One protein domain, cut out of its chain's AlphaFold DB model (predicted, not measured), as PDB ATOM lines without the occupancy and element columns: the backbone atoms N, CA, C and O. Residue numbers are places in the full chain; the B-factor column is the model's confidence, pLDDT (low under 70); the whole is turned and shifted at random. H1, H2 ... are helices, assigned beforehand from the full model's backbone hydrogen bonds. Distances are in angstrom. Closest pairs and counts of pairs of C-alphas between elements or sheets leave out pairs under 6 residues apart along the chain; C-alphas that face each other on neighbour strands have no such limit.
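This is residues 2 to 81 of the 624 residues of the protein "Cytochrome c family protein" of Desulfuromonas acetoxidans (strain DSM 684 / 11070) (UniProt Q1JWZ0). A long arm, residues 2 to 14 with helix H1, sticks out from a small body of five short helices and the loops between them. In the body, H3, H4, H5 and H6 each come near H2, with few contacts between helices. The printed part has 80 residues and six named helices, H1 to H6 in chain order, and no named strand; it is all helix, though under half of the residues, 38, are in named elements. The whole is loose, with a radius of gyration of the C-alphas of 16.6 A, and spans 56 by 21 by 19 A, the arm making the length.

H1, residues 2 to 10, begins at C-alpha 2 (24.268, 62.434, -35.926) and is 13.1 A long. H2 is residues 25 to 30, with C-alpha 25 at (29.539, 30.956, -7.979). H3 is residues 33 to 38. H4, residues 48 to 55, is 10.4 A long. H5 is residues 63 to 67. H6, residues 76 to 79, ends at C-alpha 79 (27.166, 28.114, -0.774).

H1 is apart from the other five helices. H2 and H3 only just touch, only at the corner, with 3 pairs of C-alphas within 8 A, the closest His 30 and Met 36 at 6.6 A; they are about perpendicular at 81 degrees. H2 and H5 only just touch, with 3 such pairs, the closest C-alphas being those of Val 27 and Cys 63, 7.7 A apart. H2 is close to but not clearly touching H4, closest C-alphas Val 27 and Pro 48 at 7.0 A, and H6, closest C-alphas Cys 26 and Ala 79 at 7.5 A. In H2, H3, H4 and H5 every O i to N i+4 pair is within hydrogen-bond range; in H1 4 of 5 are, and H6 is too short for such a pair.

The C-alphas of Val 2 and Gly 40, the two farthest apart, are 57.4 A apart. Without residues 2 to 14, which stand free, the body spans 33 by 21 by 16 A. The link from H1 to H2 is long, 14 residues, and the printed part has no cut. Residues 2 to 20 of this model have pLDDT under 70.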
ATOM      1  N   VAL A   2      23.615  63.202 -37.016       51.44
ATOM      2  CA  VAL A   2      24.268  62.434 -35.926       51.44
ATOM      3  C   VAL A   2      23.300  61.990 -34.808       51.44
ATOM      4  O   VAL A   2      23.395  60.880 -34.300       51.44
ATOM      5  N   GLN A   3      22.284  62.800 -34.498       49.47
ATOM      6  CA  GLN A   3      21.321  62.519 -33.420       49.47
ATOM      7  C   GLN A   3      20.275  61.438 -33.768       49.47
ATOM      8  O   GLN A   3      19.749  60.783 -32.876       49.47
ATOM      9  N   ARG A   4      20.007  61.201 -35.064       47.31
ATOM     10  CA  ARG A   4      19.116  60.119 -35.533       47.31
ATOM     11  C   ARG A   4      19.841  58.775 -35.674       47.31
ATOM     12  O   ARG A   4      19.195  57.741 -35.588       47.31
ATOM     13  N   LEU A   5      21.168  58.788 -35.835       46.00
ATOM     14  CA  LEU A   5      21.981  57.570 -35.903       46.00
ATOM     15  C   LEU A   5      22.223  56.961 -34.508       46.00
ATOM     16  O   LEU A   5      22.219  55.745 -34.371       46.00
ATOM     17  N   CYS A   6      22.334  57.789 -33.459       51.22
ATOM     18  CA  CYS A   6      22.422  57.302 -32.073       51.22
ATOM     19  C   CYS A   6      21.117  56.642 -31.589       51.22
ATOM     20  O   CYS A   6      21.172  55.635 -30.896       51.22
ATOM     21  N   PHE A   7      19.949  57.155 -31.995       52.56
ATOM     22  CA  PHE A   7      18.656  56.560 -31.626       52.56
ATOM     23  C   PHE A   7      18.400  55.204 -32.306       52.56
ATOM     24  O   PHE A   7      17.774  54.338 -31.706       52.56
ATOM     25  N   LEU A   8      18.914  54.989 -33.527       50.19
ATOM     26  CA  LEU A   8      18.794  53.701 -34.224       50.19
ATOM     27  C   LEU A   8      19.767  52.633 -33.690       50.19
ATOM     28  O   LEU A   8      19.429  51.455 -33.717       50.19
ATOM     29  N   LEU A   9      20.945  53.023 -33.183       50.69
ATOM     30  CA  LEU A   9      21.897  52.081 -32.573       50.69
ATOM     31  C   LEU A   9      21.452  51.594 -31.185       50.69
ATOM     32  O   LEU A   9      21.744  50.460 -30.824       50.69
ATOM     33  N   ILE A  10      20.712  52.410 -30.428       55.72
ATOM     34  CA  ILE A  10      20.163  52.018 -29.118       55.72
ATOM     35  C   ILE A  10      18.993  51.025 -29.271       55.72
ATOM     36  O   ILE A  10      18.791  50.187 -28.402       55.72
ATOM     37  N   LEU A  11      18.277  51.045 -30.403       51.91
ATOM     38  CA  LEU A  11      17.206  50.087 -30.728       51.91
ATOM     39  C   LEU A  11      17.714  48.745 -31.297       51.91
ATOM     40  O   LEU A  11      16.919  47.829 -31.484       51.91
ATOM     41  N   LEU A  12      19.016  48.629 -31.586       47.53
ATOM     42  CA  LEU A  12      19.660  47.425 -32.136       47.53
ATOM     43  C   LEU A  12      20.576  46.712 -31.134       47.53
ATOM     44  O   LEU A  12      21.231  45.740 -31.501       47.53
ATOM     45  N   LEU A  13      20.625  47.172 -29.883       45.50
ATOM     46  CA  LEU A  13      21.164  46.390 -28.781       45.50
ATOM     47  C   LEU A  13      20.001  45.565 -28.220       45.50
ATOM     48  O   LEU A  13      19.256  46.094 -27.394       45.50
ATOM     49  N   PRO A  14      19.800  44.296 -28.634       49.84
ATOM     50  CA  PRO A  14      19.097  43.383 -27.756       49.84
ATOM     51  C   PRO A  14      19.898  43.416 -26.457       49.84
ATOM     52  O   PRO A  14      21.068  43.034 -26.426       49.84
ATOM     53  N   THR A  15      19.319  43.978 -25.400       50.09
ATOM     54  CA  THR A  15      19.821  43.742 -24.055       50.09
ATOM     55  C   THR A  15      19.699  42.238 -23.865       50.09
ATOM     56  O   THR A  15      18.607  41.742 -23.601       50.09
ATOM     57  N   LEU A  16      20.791  41.516 -24.125       48.41
ATOM     58  CA  LEU A  16      20.952  40.105 -23.806       48.41
ATOM     59  C   LEU A  16      20.914  40.018 -22.278       48.41
ATOM     60  O   LEU A  16      21.939  40.057 -21.604       48.41
ATOM     61  N   SER A  17      19.703  40.065 -21.738       52.56
ATOM     62  CA  SER A  17      19.410  39.837 -20.337       52.56
ATOM     63  C   SER A  17      19.385  38.326 -20.177       52.56
ATOM     64  O   SER A  17      18.375  37.692 -20.458       52.56
ATOM     65  N   PHE A  18      20.544  37.753 -19.863       55.88
ATOM     66  CA  PHE A  18      20.688  36.321 -19.617       55.88
ATOM     67  C   PHE A  18      20.062  35.960 -18.265       55.88
ATOM     68  O   PHE A  18      20.335  36.640 -17.275       55.88
ATOM     69  N   GLY A  19      19.280  34.872 -18.212       57.75
ATOM     70  CA  GLY A  19      18.611  34.258 -17.032       57.75
ATOM     71  C   GLY A  19      19.476  33.922 -15.829       57.75
ATOM     72  O   GLY A  19      19.001  33.407 -14.815       57.75
ATOM     73  N   TYR A  20      20.773  34.147 -15.947       68.12
ATOM     74  CA  TYR A  20      21.757  33.733 -14.982       68.12
ATOM     75  C   TYR A  20      22.752  34.862 -14.747       68.12
ATOM     76  O   TYR A  20      23.210  35.551 -15.657       68.12
ATOM     77  N   ASN A  21      23.141  35.021 -13.487       74.19
ATOM     78  CA  ASN A  21      24.263  35.873 -13.142       74.19
ATOM     79  C   ASN A  21      25.558  35.094 -13.428       74.19
ATOM     80  O   ASN A  21      25.878  34.163 -12.693       74.19
ATOM     81  N   ALA A  22      26.290  35.453 -14.486       74.50
ATOM     82  CA  ALA A  22      27.547  34.791 -14.858       74.50
ATOM     83  C   ALA A  22      28.625  34.860 -13.756       74.50
ATOM     84  O   ALA A  22      29.472  33.971 -13.663       74.50
ATOM     85  N   ASP A  23      28.559  35.874 -12.888       82.00
ATOM     86  CA  ASP A  23      29.461  36.029 -11.745       82.00
ATOM     87  C   ASP A  23      29.039  35.172 -10.539       82.00
ATOM     88  O   ASP A  23      29.816  35.003  -9.598       82.00
ATOM     89  N   SER A  24      27.836  34.585 -10.568       86.94
ATOM     90  CA  SER A  24      27.349  33.674  -9.531       86.94
ATOM     91  C   SER A  24      28.249  32.448  -9.432       86.94
ATOM     92  O   SER A  24      28.416  31.693 -10.396       86.94
ATOM     93  N   THR A  25      28.785  32.190  -8.239       90.94
ATOM     94  CA  THR A  25      29.539  30.956  -7.979       90.94
ATOM     95  C   THR A  25      28.678  29.711  -8.175       90.94
ATOM     96  O   THR A  25      29.203  28.686  -8.612       90.94
ATOM     97  N   CYS A  26      27.358  29.811  -7.963       89.56
ATOM     98  CA  CYS A  26      26.415  28.732  -8.239       89.56
ATOM     99  C   CYS A  26      26.411  28.372  -9.730       89.56
ATOM    100  O   CYS A  26      26.562  27.206 -10.071       89.56
ATOM    101  N   VAL A  27      26.297  29.368 -10.617       89.06
ATOM    102  CA  VAL A  27      26.287  29.154 -12.076       89.06
ATOM    103  C   VAL A  27      27.634  28.623 -12.551       89.06
ATOM    104  O   VAL A  27      27.682  27.691 -13.344       89.06
ATOM    105  N   ARG A  28      28.736  29.163 -12.024       89.50
ATOM    106  CA  ARG A  28      30.087  28.702 -12.366       89.50
ATOM    107  C   ARG A  28      30.329  27.241 -11.989       89.50
ATOM    108  O   ARG A  28      31.018  26.551 -12.726       89.50
ATOM    109  N   CYS A  29      29.790  26.786 -10.859       91.56
ATOM    110  CA  CYS A  29      29.946  25.404 -10.411       91.56
ATOM    111  C   CYS A  29      28.963  24.456 -11.114       91.56
ATOM    112  O   CYS A  29      29.371  23.441 -11.668       91.56
ATOM    113  N   HIS A  30      27.672  24.798 -11.139       91.69
ATOM    114  CA  HIS A  30      26.639  23.958 -11.752       91.69
ATOM    115  C   HIS A  30      26.673  23.967 -13.286       91.69
ATOM    116  O   HIS A  30      26.165  23.031 -13.896       91.69
ATOM    117  N   GLY A  31      27.306  24.967 -13.900       90.94
ATOM    118  CA  GLY A  31      27.597  25.033 -15.332       90.94
ATOM    119  C   GLY A  31      28.889  24.328 -15.756       90.94
ATOM    120  O   GLY A  31      29.244  24.391 -16.929       90.94
ATOM    121  N   ASP A  32      29.596  23.652 -14.842       92.62
ATOM    122  CA  ASP A  32      30.776  22.841 -15.159       92.62
ATOM    123  C   ASP A  32      30.438  21.342 -15.059       92.62
ATOM    124  O   ASP A  32      30.405  20.743 -13.981       92.62
ATOM    125  N   GLU A  33      30.182  20.714 -16.210       94.12
ATOM    126  CA  GLU A  33      29.821  19.294 -16.300       94.12
ATOM    127  C   GLU A  33      30.908  18.373 -15.726       94.12
ATOM    128  O   GLU A  33      30.609  17.371 -15.062       94.12
ATOM    129  N   ILE A  34      32.180  18.722 -15.944       94.69
ATOM    130  CA  ILE A  34      33.325  17.946 -15.462       94.69
ATOM    131  C   ILE A  34      33.374  18.030 -13.939       94.69
ATOM    132  O   ILE A  34      33.485  16.998 -13.266       94.69
ATOM    133  N   GLN A  35      33.238  19.236 -13.383       92.00
ATOM    134  CA  GLN A  35      33.199  19.443 -11.941       92.00
ATOM    135  C   GLN A  35      32.028  18.682 -11.310       92.00
ATOM    136  O   GLN A  35      32.246  17.901 -10.380       92.00
ATOM    137  N   MET A  36      30.811  18.814 -11.840       91.12
ATOM    138  CA  MET A  36      29.624  18.143 -11.298       91.12
ATOM    139  C   MET A  36      29.714  16.615 -11.365       91.12
ATOM    140  O   MET A  36      29.325  15.922 -10.419       91.12
ATOM    141  N   THR A  37      30.297  16.077 -12.438       90.94
ATOM    142  CA  THR A  37      30.576  14.642 -12.567       90.94
ATOM    143  C   THR A  37      31.614  14.186 -11.541       90.94
ATOM    144  O   THR A  37      31.411  13.168 -10.879       90.94
ATOM    145  N   SER A  38      32.689  14.958 -11.342       90.88
ATOM    146  CA  SER A  38      33.733  14.653 -10.351       90.88
ATOM    147  C   SER A  38      33.211  14.654  -8.908       90.88
ATOM    148  O   SER A  38      33.684  13.881  -8.075       90.88
ATOM    149  N   LEU A  39      32.184  15.465  -8.630       86.81
ATOM    150  CA  LEU A  39      31.496  15.539  -7.339       86.81
ATOM    151  C   LEU A  39      30.428  14.444  -7.159       86.81
ATOM    152  O   LEU A  39      29.762  14.402  -6.123       86.81
ATOM    153  N   GLY A  40      30.246  13.561  -8.148       86.25
ATOM    154  CA  GLY A  40      29.244  12.496  -8.115       86.25
ATOM    155  C   GLY A  40      27.803  12.993  -8.266       86.25
ATOM    156  O   GLY A  40      26.870  12.279  -7.902       86.25
ATOM    157  N   ALA A  41      27.605  14.204  -8.795       87.12
ATOM    158  CA  ALA A  41      26.294  14.816  -8.989       87.12
ATOM    159  C   ALA A  41      26.068  15.301 -10.439       87.12
ATOM    160  O   ALA A  41      25.622  16.432 -10.636       87.12
ATOM    161  N   PRO A  42      26.296  14.460 -11.470       89.06
ATOM    162  CA  PRO A  42      26.118  14.861 -12.871       89.06
ATOM    163  C   PRO A  42      24.679  15.298 -13.189       89.06
ATOM    164  O   PRO A  42      24.453  16.143 -14.044       89.06
ATOM    165  N   ALA A  43      23.685  14.786 -12.454       84.56
ATOM    166  CA  ALA A  43      22.286  15.196 -12.595       84.56
ATOM    167  C   ALA A  43      22.014  16.659 -12.188       84.56
ATOM    168  O   ALA A  43      20.931  17.167 -12.469       84.56
ATOM    169  N   LEU A  44      22.958  17.313 -11.508       88.12
ATOM    170  CA  LEU A  44      22.879  18.714 -11.097       88.12
ATOM    171  C   LEU A  44      23.703  19.648 -12.000       88.12
ATOM    172  O   LEU A  44      23.765  20.839 -11.701       88.12
ATOM    173  N   TYR A  45      24.328  19.131 -13.065       90.38
ATOM    174  CA  TYR A  45      24.854  19.972 -14.141       90.38
ATOM    175  C   TYR A  45      23.698  20.640 -14.889       90.38
ATOM    176  O   TYR A  45      22.690  19.989 -15.186       90.38
ATOM    177  N   LEU A  46      23.859  21.927 -15.179       86.88
ATOM    178  CA  LEU A  46      22.888  22.765 -15.862       86.88
ATOM    179  C   LEU A  46      23.622  23.670 -16.850       86.88
ATOM    180  O   LEU A  46      24.467  24.459 -16.438       86.88
ATOM    181  N   ASP A  47      23.265  23.597 -18.130       87.50
ATOM    182  CA  ASP A  47      23.668  24.623 -19.090       87.50
ATOM    183  C   ASP A  47      22.856  25.904 -18.816       87.50
ATOM    184  O   ASP A  47      21.627  25.870 -18.946       87.50
ATOM    185  N   PRO A  48      23.491  27.027 -18.427       81.94
ATOM    186  CA  PRO A  48      22.771  28.240 -18.055       81.94
ATOM    187  C   PRO A  48      21.900  28.811 -19.179       81.94
ATOM    188  O   PRO A  48      20.842  29.363 -18.883       81.94
ATOM    189  N   GLN A  49      22.301  28.646 -20.446       82.44
ATOM    190  CA  GLN A  49      21.480  29.082 -21.579       82.44
ATOM    191  C   GLN A  49      20.223  28.221 -21.696       82.44
ATOM    192  O   GLN A  49      19.121  28.751 -21.780       82.44
ATOM    193  N   THR A  50      20.379  26.897 -21.620       85.94
ATOM    194  CA  THR A  50      19.239  25.973 -21.596       85.94
ATOM    195  C   THR A  50      18.291  26.278 -20.431       85.94
ATOM    196  O   THR A  50      17.080  26.259 -20.613       85.94
ATOM    197  N   VAL A  51      18.804  26.597 -19.235       84.69
ATOM    198  CA  VAL A  51      17.951  26.972 -18.091       84.69
ATOM    199  C   VAL A  51      17.179  28.262 -18.361       84.69
ATOM    200  O   VAL A  51      15.993  28.317 -18.051       84.69
ATOM    201  N   ASP A  52      17.813  29.282 -18.940       81.44
ATOM    202  CA  ASP A  52      17.127  30.530 -19.301       81.44
ATOM    203  C   ASP A  52      16.032  30.292 -20.351       81.44
ATOM    204  O   ASP A  52      14.921  30.799 -20.208       81.44
ATOM    205  N   ASP A  53      16.302  29.442 -21.345       84.50
ATOM    206  CA  ASP A  53      15.325  29.048 -22.364       84.50
ATOM    207  C   ASP A  53      14.151  28.248 -21.757       84.50
ATOM    208  O   ASP A  53      13.000  28.411 -22.164       84.50
ATOM    209  N   GLU A  54      14.421  27.381 -20.773       86.50
ATOM    210  CA  GLU A  54      13.404  26.593 -20.063       86.50
ATOM    211  C   GLU A  54      12.514  27.458 -19.161       86.50
ATOM    212  O   GLU A  54      11.291  27.284 -19.155       86.50
ATOM    213  N   VAL A  55      13.128  28.366 -18.395       83.44
ATOM    214  CA  VAL A  55      12.429  29.291 -17.493       83.44
ATOM    215  C   VAL A  55      11.655  30.327 -18.303       83.44
ATOM    216  O   VAL A  55      10.512  30.634 -17.970       83.44
ATOM    217  N   ASN A  56      12.259  30.825 -19.387       81.94
ATOM    218  CA  ASN A  56      11.692  31.784 -20.329       81.94
ATOM    219  C   ASN A  56      11.166  33.067 -19.652       81.94
ATOM    220  O   ASN A  56      10.074  33.548 -19.957       81.94
ATOM    221  N   MET A  57      11.942  33.622 -18.711       74.88
ATOM    222  CA  MET A  57      11.609  34.864 -17.985       74.88
ATOM    223  C   MET A  57      12.601  36.016 -18.246       74.88
ATOM    224  O   MET A  57      12.547  37.054 -17.592       74.88
ATOM    225  N   GLY A  58      13.486  35.877 -19.240       71.44
ATOM    226  CA  GLY A  58      14.288  36.984 -19.779       71.44
ATOM    227  C   GLY A  58      15.308  37.579 -18.806       71.44
ATOM    228  O   GLY A  58      15.472  38.803 -18.755       71.44
ATOM    229  N   GLY A  59      15.981  36.749 -18.008       71.00
ATOM    230  CA  GLY A  59      17.002  37.235 -17.071       71.00
ATOM    231  C   GLY A  59      16.645  37.183 -15.593       71.00
ATOM    232  O   GLY A  59      17.539  37.108 -14.755       71.00
ATOM    233  N   MET A  60      15.355  37.260 -15.269       74.50
ATOM    234  CA  MET A  60      14.855  37.432 -13.906       74.50
ATOM    235  C   MET A  60      13.575  36.610 -13.720       74.50
ATOM    236  O   MET A  60      12.682  36.738 -14.552       74.50
ATOM    237  N   PRO A  61      13.427  35.815 -12.648       77.31
ATOM    238  CA  PRO A  61      14.344  35.656 -11.519       77.31
ATOM    239  C   PRO A  61      15.598  34.841 -11.888       77.31
ATOM    240  O   PRO A  61      15.550  33.959 -12.741       77.31
ATOM    241  N   THR A  62      16.727  35.117 -11.229       85.00
ATOM    242  CA  THR A  62      17.966  34.337 -11.397       85.00
ATOM    243  C   THR A  62      17.909  33.007 -10.637       85.00
ATOM    244  O   THR A  62      17.071  32.802  -9.755       85.00
ATOM    245  N   CYS A  63      18.877  32.112 -10.873       84.50
ATOM    246  CA  CYS A  63      19.008  30.868 -10.101       84.50
ATOM    247  C   CYS A  63      19.037  31.116  -8.579       84.50
ATOM    248  O   CYS A  63      18.472  30.337  -7.818       84.50
ATOM    249  N   VAL A  64      19.670  32.208  -8.137       87.50
ATOM    250  CA  VAL A  64      19.800  32.581  -6.717       87.50
ATOM    251  C   VAL A  64      18.483  33.122  -6.168       87.50
ATOM    252  O   VAL A  64      18.170  32.935  -4.998       87.50
ATOM    253  N   ASP A  65      17.665  33.748  -7.009       88.75
ATOM    254  CA  ASP A  65      16.341  34.208  -6.605       88.75
ATOM    255  C   ASP A  65      15.390  33.035  -6.348       88.75
ATOM    256  O   ASP A  65      14.644  33.068  -5.373       88.75
ATOM    257  N   CYS A  66      15.463  31.983  -7.170       88.31
ATOM    258  CA  CYS A  66      14.619  30.793  -7.052       88.31
ATOM    259  C   CYS A  66      15.128  29.777  -6.019       88.31
ATOM    260  O   CYS A  66      14.333  29.188  -5.289       88.31
ATOM    261  N   HIS A  67      16.443  29.552  -5.955       90.44
ATOM    262  CA  HIS A  67      17.049  28.525  -5.102       90.44
ATOM    263  C   HIS A  67      17.686  29.069  -3.824       90.44
ATOM    264  O   HIS A  67      17.989  28.278  -2.934       90.44
ATOM    265  N   GLN A  68      17.863  30.386  -3.696       91.12
ATOM    266  CA  GLN A  68      18.600  31.012  -2.591       91.12
ATOM    267  C   GLN A  68      20.039  30.466  -2.475       91.12
ATOM    268  O   GLN A  68      20.588  29.933  -3.442       91.12
ATOM    269  N   GLY A  69      20.671  30.643  -1.314       90.94
ATOM    270  CA  GLY A  69      22.073  30.288  -1.073       90.94
ATOM    271  C   GLY A  69      23.049  31.447  -1.263       90.94
ATOM    272  O   GLY A  69      22.680  32.543  -1.692       90.94
ATOM    273  N   ASP A  70      24.308  31.194  -0.913       92.62
ATOM    274  CA  ASP A  70      25.392  32.166  -1.048       92.62
ATOM    275  C   ASP A  70      26.089  31.998  -2.403       92.62
ATOM    276  O   ASP A  70      26.857  31.063  -2.634       92.62
ATOM    277  N   ASN A  71      25.826  32.940  -3.308       92.06
ATOM    278  CA  ASN A  71      26.378  32.971  -4.659       92.06
ATOM    279  C   ASN A  71      27.755  33.645  -4.762       92.06
ATOM    280  O   ASN A  71      28.202  33.947  -5.873       92.06
ATOM    281  N   THR A  72      28.411  33.908  -3.631       92.25
ATOM    282  CA  THR A  72      29.723  34.566  -3.570       92.25
ATOM    283  C   THR A  72      30.862  33.616  -3.199       92.25
ATOM    284  O   THR A  72      32.035  33.966  -3.344       92.25
ATOM    285  N   THR A  73      30.543  32.386  -2.787       92.44
ATOM    286  CA  THR A  73      31.517  31.367  -2.374       92.44
ATOM    287  C   THR A  73      31.422  30.093  -3.215       92.44
ATOM    288  O   THR A  73      30.350  29.704  -3.669       92.44
ATOM    289  N   LEU A  74      32.566  29.442  -3.452       87.88
ATOM    290  CA  LEU A  74      32.656  28.115  -4.087       87.88
ATOM    291  C   LEU A  74      32.777  26.987  -3.052       87.88
ATOM    292  O   LEU A  74      32.822  25.815  -3.425       87.88
ATOM    293  N   ASP A  75      32.855  27.327  -1.761       91.75
ATOM    294  CA  ASP A  75      32.765  26.325  -0.708       91.75
ATOM    295  C   ASP A  75      31.359  25.723  -0.708       91.75
ATOM    296  O   ASP A  75      30.364  26.439  -0.613       91.75
ATOM    297  N   LYS A  76      31.286  24.398  -0.837       86.94
ATOM    298  CA  LYS A  76      30.019  23.687  -1.001       86.94
ATOM    299  C   LYS A  76      29.076  23.947   0.171       86.94
ATOM    300  O   LYS A  76      27.896  24.186  -0.063       86.94
ATOM    301  N   ASP A  77      29.550  23.840   1.404       90.19
ATOM    302  CA  ASP A  77      28.658  23.880   2.562       90.19
ATOM    303  C   ASP A  77      28.190  25.314   2.835       90.19
ATOM    304  O   ASP A  77      27.010  25.525   3.117       90.19
ATOM    305  N   ALA A  78      29.073  26.301   2.652       93.69
ATOM    306  CA  ALA A  78      28.720  27.712   2.741       93.69
ATOM    307  C   ALA A  78      27.754  28.143   1.623       93.69
ATOM    308  O   ALA A  78      26.726  28.752   1.910       93.69
ATOM    309  N   ALA A  79      28.021  27.766   0.365       92.25
ATOM    310  CA  ALA A  79      27.166  28.114  -0.774       92.25
ATOM    311  C   ALA A  79      25.749  27.539  -0.628       92.25
ATOM    312  O   ALA A  79      24.763  28.193  -0.967       92.25
ATOM    313  N   HIS A  80      25.637  26.319  -0.087       92.56
ATOM    314  CA  HIS A  80      24.358  25.631   0.081       92.56
ATOM    315  C   HIS A  80      23.615  25.975   1.380       92.56
ATOM    316  O   HIS A  80      22.531  25.429   1.626       92.56
ATOM    317  N   GLN A  81      24.151  26.863   2.218       91.62
ATOM    318  CA  GLN A  81      23.462  27.275   3.432       91.62
ATOM    319  C   GLN A  81      22.160  28.010   3.078       91.62
ATOM    320  O   GLN A  81      22.166  29.050   2.428       91.62
TER     321      GLN A  81